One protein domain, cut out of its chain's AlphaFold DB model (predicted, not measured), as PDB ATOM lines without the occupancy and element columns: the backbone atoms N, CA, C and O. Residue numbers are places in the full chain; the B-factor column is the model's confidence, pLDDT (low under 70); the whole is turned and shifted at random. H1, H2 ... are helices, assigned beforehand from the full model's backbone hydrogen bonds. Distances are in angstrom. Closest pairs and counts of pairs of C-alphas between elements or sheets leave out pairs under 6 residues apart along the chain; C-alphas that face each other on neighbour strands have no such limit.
ATOM      1  N   GLY A  26     -11.414 -39.008  -6.661       61.66
ATOM      2  CA  GLY A  26     -12.179 -38.303  -5.631       61.66
ATOM      3  C   GLY A  26     -11.550 -38.204  -4.233       61.66
ATOM      4  O   GLY A  26     -12.188 -37.643  -3.345       61.66
ATOM      5  N   CYS A  27     -10.327 -38.710  -4.017       70.62
ATOM      6  CA  CYS A  27      -9.583 -38.495  -2.764       70.62
ATOM      7  C   CYS A  27      -8.441 -37.474  -2.914       70.62
ATOM      8  O   CYS A  27      -8.323 -36.554  -2.108       70.62
ATOM      9  N   CYS A  28      -7.609 -37.615  -3.955       79.25
ATOM     10  CA  CYS A  28      -6.410 -36.781  -4.150       79.25
ATOM     11  C   CYS A  28      -6.453 -35.905  -5.411       79.25
ATOM     12  O   CYS A  28      -5.625 -35.010  -5.565       79.25
ATOM     13  N   ARG A  29      -7.397 -36.156  -6.325       85.44
ATOM     14  CA  ARG A  29      -7.622 -35.351  -7.533       85.44
ATOM     15  C   ARG A  29      -9.099 -35.383  -7.941       85.44
ATOM     16  O   ARG A  29      -9.766 -36.388  -7.674       85.44
ATOM     17  N   PRO A  30      -9.589 -34.343  -8.642       88.56
ATOM     18  CA  PRO A  30     -10.905 -34.381  -9.265       88.56
ATOM     19  C   PRO A  30     -11.018 -35.580 -10.225       88.56
ATOM     20  O   PRO A  30     -10.085 -35.814 -11.001       88.56
ATOM     21  N   PRO A  31     -12.123 -36.343 -10.189       91.12
ATOM     22  CA  PRO A  31     -12.319 -37.477 -11.085       91.12
ATOM     23  C   PRO A  31     -12.464 -37.038 -12.545       91.12
ATOM     24  O   PRO A  31     -13.164 -36.069 -12.854       91.12
ATOM     25  N   ARG A  32     -11.836 -37.783 -13.458       91.94
ATOM     26  CA  ARG A  32     -12.020 -37.614 -14.911       91.94
ATOM     27  C   ARG A  32     -13.344 -38.246 -15.361       91.94
ATOM     28  O   ARG A  32     -13.881 -39.088 -14.652       91.94
ATOM     29  N   GLN A  33     -13.882 -37.858 -16.522       90.12
ATOM     30  CA  GLN A  33     -15.199 -38.327 -17.004       90.12
ATOM     31  C   GLN A  33     -15.304 -39.858 -17.136       90.12
ATOM     32  O   GLN A  33     -16.354 -40.435 -16.864       90.12
ATOM     33  N   ASP A  34     -14.211 -40.519 -17.502       92.12
ATOM     34  CA  ASP A  34     -14.061 -41.974 -17.566       92.12
ATOM     35  C   ASP A  34     -14.018 -42.637 -16.177       92.12
ATOM     36  O   ASP A  34     -14.484 -43.764 -16.010       92.12
ATOM     37  N   GLU A  35     -13.536 -41.919 -15.161       90.56
ATOM     38  CA  GLU A  35     -13.419 -42.401 -13.781       90.56
ATOM     39  C   GLU A  35     -14.702 -42.210 -12.962       90.56
ATOM     40  O   GLU A  35     -14.882 -42.872 -11.940       90.56
ATOM     41  N   GLN A  36     -15.625 -41.349 -13.406       91.88
ATOM     42  CA  GLN A  36     -16.883 -41.074 -12.696       91.88
ATOM     43  C   GLN A  36     -17.703 -42.350 -12.450       91.88
ATOM     44  O   GLN A  36     -18.340 -42.494 -11.410       91.88
ATOM     45  N   ARG A  37     -17.631 -43.318 -13.369       89.94
ATOM     46  CA  ARG A  37     -18.341 -44.602 -13.265       89.94
ATOM     47  C   ARG A  37     -17.738 -45.567 -12.240       89.94
ATOM     48  O   ARG A  37     -18.401 -46.527 -11.863       89.94
ATOM     49  N   LEU A  38     -16.490 -45.343 -11.819       88.50
ATOM     50  CA  LEU A  38     -15.797 -46.167 -10.819       88.50
ATOM     51  C   LEU A  38     -16.120 -45.722  -9.385       88.50
ATOM     52  O   LEU A  38     -15.907 -46.488  -8.448       88.50
ATOM     53  N   ILE A  39     -16.631 -44.500  -9.209       89.88
ATOM     54  CA  ILE A  39     -17.026 -43.957  -7.908       89.88
ATOM     55  C   ILE A  39     -18.442 -44.442  -7.590       89.88
ATOM     56  O   ILE A  39     -19.389 -44.162  -8.330       89.88
ATOM     57  N   GLY A  40     -18.598 -45.150  -6.471       91.50
ATOM     58  CA  GLY A  40     -19.904 -45.612  -6.009       91.50
ATOM     59  C   GLY A  40     -20.842 -44.448  -5.686       91.50
ATOM     60  O   GLY A  40     -20.412 -43.419  -5.168       91.50
ATOM     61  N   ALA A  41     -22.146 -44.614  -5.942       93.19
ATOM     62  CA  ALA A  41     -23.161 -43.574  -5.711       93.19
ATOM     63  C   ALA A  41     -23.120 -42.975  -4.289       93.19
ATOM     64  O   ALA A  41     -23.349 -41.781  -4.117       93.19
ATOM     65  N   ALA A  42     -22.783 -43.787  -3.281       91.69
ATOM     66  CA  ALA A  42     -22.687 -43.368  -1.884       91.69
ATOM     67  C   ALA A  42     -21.510 -42.416  -1.592       91.69
ATOM     68  O   ALA A  42     -21.593 -41.629  -0.651       91.69
ATOM     69  N   ASP A  43     -20.442 -42.460  -2.393       92.44
ATOM     70  CA  ASP A  43     -19.218 -41.679  -2.168       92.44
ATOM     71  C   ASP A  43     -19.258 -40.313  -2.871       92.44
ATOM     72  O   ASP A  43     -18.523 -39.389  -2.514       92.44
ATOM     73  N   TRP A  44     -20.162 -40.141  -3.836       93.62
ATOM     74  CA  TRP A  44     -20.311 -38.906  -4.609       93.62
ATOM     75  C   TRP A  44     -20.540 -37.629  -3.793       93.62
ATOM     76  O   TRP A  44     -19.949 -36.607  -4.152       93.62
ATOM     77  N   PRO A  45     -21.319 -37.629  -2.694       94.12
ATOM     78  CA  PRO A  45     -21.436 -36.456  -1.834       94.12
ATOM     79  C   PRO A  45     -20.085 -36.006  -1.264       94.12
ATOM     80  O   PRO A  45     -19.799 -34.811  -1.240       94.12
ATOM     81  N   ALA A  46     -19.222 -36.947  -0.865       93.00
ATOM     82  CA  ALA A  46     -17.892 -36.627  -0.355       93.00
ATOM     83  C   ALA A  46     -16.994 -36.053  -1.461       93.00
ATOM     84  O   ALA A  46     -16.358 -35.019  -1.263       93.00
ATOM     85  N   VAL A  47     -17.008 -36.664  -2.650       93.44
ATOM     86  CA  VAL A  47     -16.251 -36.184  -3.819       93.44
ATOM     87  C   VAL A  47     -16.681 -34.772  -4.223       93.44
ATOM     88  O   VAL A  47     -15.834 -33.929  -4.524       93.44
ATOM     89  N   SER A  48     -17.985 -34.488  -4.182       95.06
ATOM     90  CA  SER A  48     -18.526 -33.166  -4.500       95.06
ATOM     91  C   SER A  48     -18.082 -32.101  -3.496       95.06
ATOM     92  O   SER A  48     -17.720 -30.999  -3.900       95.06
ATOM     93  N   VAL A  49     -18.030 -32.435  -2.202       94.25
ATOM     94  CA  VAL A  49     -17.568 -31.513  -1.151       94.25
ATOM     95  C   VAL A  49     -16.065 -31.249  -1.247       94.25
ATOM     96  O   VAL A  49     -15.647 -30.102  -1.130       94.25
ATOM     97  N   VAL A  50     -15.254 -32.286  -1.464       92.94
ATOM     98  CA  VAL A  50     -13.786 -32.168  -1.448       92.94
ATOM     99  C   VAL A  50     -13.253 -31.498  -2.714       92.94
ATOM    100  O   VAL A  50     -12.335 -30.684  -2.642       92.94
ATOM    101  N   HIS A  51     -13.811 -31.838  -3.877       92.81
ATOM    102  CA  HIS A  51     -13.286 -31.389  -5.167       92.81
ATOM    103  C   HIS A  51     -14.173 -30.367  -5.883       92.81
ATOM    104  O   HIS A  51     -13.822 -29.945  -6.983       92.81
ATOM    105  N   HIS A  52     -15.307 -29.970  -5.295       94.75
ATOM    106  CA  HIS A  52     -16.274 -29.045  -5.901       94.75
ATOM    107  C   HIS A  52     -16.761 -29.482  -7.295       94.75
ATOM    108  O   HIS A  52     -17.092 -28.657  -8.145       94.75
ATOM    109  N   VAL A  53     -16.814 -30.796  -7.538       93.94
ATOM    110  CA  VAL A  53     -17.321 -31.374  -8.789       93.94
ATOM    111  C   VAL A  53     -18.833 -31.590  -8.659       93.94
ATOM    112  O   VAL A  53     -19.280 -32.127  -7.637       93.94
ATOM    113  N   PRO A  54     -19.649 -31.183  -9.649       95.00
ATOM    114  CA  PRO A  54     -21.087 -31.420  -9.614       95.00
ATOM    115  C   PRO A  54     -21.396 -32.921  -9.664       95.00
ATOM    116  O   PRO A  54     -20.775 -33.668 -10.419       95.00
ATOM    117  N   ILE A  55     -22.376 -33.354  -8.867       95.94
ATOM    118  CA  ILE A  55     -22.837 -34.748  -8.846       95.94
ATOM    119  C   ILE A  55     -23.564 -35.050 -10.171       95.94
ATOM    120  O   ILE A  55     -24.493 -34.310 -10.515       95.94
ATOM    121  N   PRO A  56     -23.190 -36.120 -10.897       95.69
ATOM    122  CA  PRO A  56     -23.897 -36.571 -12.092       95.69
ATOM    123  C   PRO A  56     -25.400 -36.772 -11.844       95.69
ATOM    124  O   PRO A  56     -25.818 -37.226 -10.777       95.69
ATOM    125  N   THR A  57     -26.238 -36.397 -12.813       95.31
ATOM    126  CA  THR A  57     -27.705 -36.362 -12.656       95.31
ATOM    127  C   THR A  57     -28.320 -37.732 -12.377       95.31
ATOM    128  O   THR A  57     -29.276 -37.832 -11.614       95.31
ATOM    129  N   ASP A  58     -27.759 -38.781 -12.970       94.62
ATOM    130  CA  ASP A  58     -28.116 -40.184 -12.745       94.62
ATOM    131  C   ASP A  58     -27.875 -40.610 -11.290       94.62
ATOM    132  O   ASP A  58     -28.736 -41.223 -10.657       94.62
ATOM    133  N   ILE A  59     -26.737 -40.213 -10.725       94.38
ATOM    134  CA  ILE A  59     -26.363 -40.529  -9.343       94.38
ATOM    135  C   ILE A  59     -27.162 -39.688  -8.355       94.38
ATOM    136  O   ILE A  59     -27.608 -40.196  -7.326       94.38
ATOM    137  N   LYS A  60     -27.404 -38.417  -8.689       94.50
ATOM    138  CA  LYS A  60     -28.269 -37.537  -7.906       94.50
ATOM    139  C   LYS A  60     -29.685 -38.108  -7.795       94.50
ATOM    140  O   LYS A  60     -30.200 -38.196  -6.688       94.50
ATOM    141  N   ALA A  61     -30.272 -38.577  -8.898       94.88
ATOM    142  CA  ALA A  61     -31.595 -39.205  -8.885       94.88
ATOM    143  C   ALA A  61     -31.637 -40.472  -8.011       94.88
ATOM    144  O   ALA A  61     -32.620 -40.724  -7.311       94.88
ATOM    145  N   LEU A  62     -30.559 -41.263  -8.014       93.81
ATOM    146  CA  LEU A  62     -30.449 -42.468  -7.193       93.81
ATOM    147  C   LEU A  62     -30.338 -42.126  -5.700       93.81
ATOM    148  O   LEU A  62     -31.039 -42.722  -4.880       93.81
ATOM    149  N   LEU A  63     -29.514 -41.137  -5.351       92.94
ATOM    150  CA  LEU A  63     -29.395 -40.628  -3.985       92.94
ATOM    151  C   LEU A  63     -30.715 -40.034  -3.489       92.94
ATOM    152  O   LEU A  63     -31.146 -40.389  -2.395       92.94
ATOM    153  N   ASP A  64     -31.379 -39.217  -4.311       92.19
ATOM    154  CA  ASP A  64     -32.689 -38.630  -4.013       92.19
ATOM    155  C   ASP A  64     -33.757 -39.717  -3.825       92.19
ATOM    156  O   ASP A  64     -34.607 -39.607  -2.947       92.19
ATOM    157  N   THR A  65     -33.696 -40.824  -4.571       91.38
ATOM    158  CA  THR A  65     -34.618 -41.956  -4.379       91.38
ATOM    159  C   THR A  65     -34.400 -42.638  -3.027       91.38
ATOM    160  O   THR A  65     -35.366 -42.987  -2.348       91.38
ATOM    161  N   ILE A  66     -33.145 -42.823  -2.605       86.56
ATOM    162  CA  ILE A  66     -32.816 -43.459  -1.321       86.56
ATOM    163  C   ILE A  66     -33.205 -42.547  -0.150       86.56
ATOM    164  O   ILE A  66     -33.826 -43.008   0.809       86.56
ATOM    165  N   THR A  67     -32.889 -41.251  -0.225       82.56
ATOM    166  CA  THR A  67     -33.212 -40.284   0.836       82.56
ATOM    167  C   THR A  67     -34.704 -39.966   0.887       82.56
ATOM    168  O   THR A  67     -35.282 -39.937   1.975       82.56
ATOM    169  N   SER A  68     -35.371 -39.817  -0.261       74.88
ATOM    170  CA  SER A  68     -36.811 -39.543  -0.315       74.88
ATOM    171  C   SER A  68     -37.641 -40.731   0.169       74.88
ATOM    172  O   SER A  68     -38.676 -40.530   0.803       74.88
ATOM    173  N   LYS A  69     -37.197 -41.972  -0.067       65.38
ATOM    174  CA  LYS A  69     -37.913 -43.170   0.400       65.38
ATOM    175  C   LYS A  69     -37.702 -43.443   1.895       65.38
ATOM    176  O   LYS A  69     -38.547 -44.080   2.517       65.38
ATOM    177  N   GLY A  70     -36.640 -42.894   2.491       56.16
ATOM    178  CA  GLY A  70     -36.417 -42.896   3.941       56.16
ATOM    179  C   GLY A  70     -37.232 -41.849   4.715       56.16
ATOM    180  O   GLY A  70     -37.398 -41.985   5.925       56.16
ATOM    181  N   SER A  71     -37.780 -40.829   4.043       48.41
ATOM    182  CA  SER A  71     -38.481 -39.716   4.706       48.41
ATOM    183  C   SER A  71     -39.995 -39.914   4.879       48.41
ATOM    184  O   SER A  71     -40.638 -39.077   5.507       48.41
TER     185      SER A  71
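AT A GLANCE: This is residues 26 to 71 of the 362 residues of an uncharacterized protein of Fibroporia radiculosa (UniProt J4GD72). What shape comes first? A long loop, residues 26 to 43, and the short helix H1 form a small body, and the longer helix H2 leads away from it as an arm, with residues 64 to 71 sticking out. What is it built of? The 46 printed residues, class all helix, hold two named helices, H1 then H2, and no named strand; under half, 22, are in named elements. How large is it? It is only just compact, close to loose, with a radius of gyration of the C-alphas of 10.9 A, and elongated, spanning 33 by 19 by 14 A.

IN THESE COORDINATES: Where is H1? It is residues 44 to 51, 10.3 A from C-alpha 44 at (-20.311, -38.906, -4.609) to C-alpha 51. Where is H2? It is residues 57 to 70, 19.9 A long, ending at C-alpha 70 at (-36.417, -42.896, 3.941).

HOW THE PARTS SIT: Do H1 and H2 touch? They are close but not clearly touching; their closest C-alphas, of Trp 44 and Ile 59, are 7.9 A apart. How are they tilted? They run opposite ways at a steep tilt of 56 degrees. Are their backbones helical? In H1 and H2 every O i to N i+4 pair is within hydrogen-bond range.

THE WHOLE: Is it unbroken? The printed part has no cut, and the link from H1 to H2 is tight. Where is confidence low? Residue 26 and residues 69 to 71 are under 70.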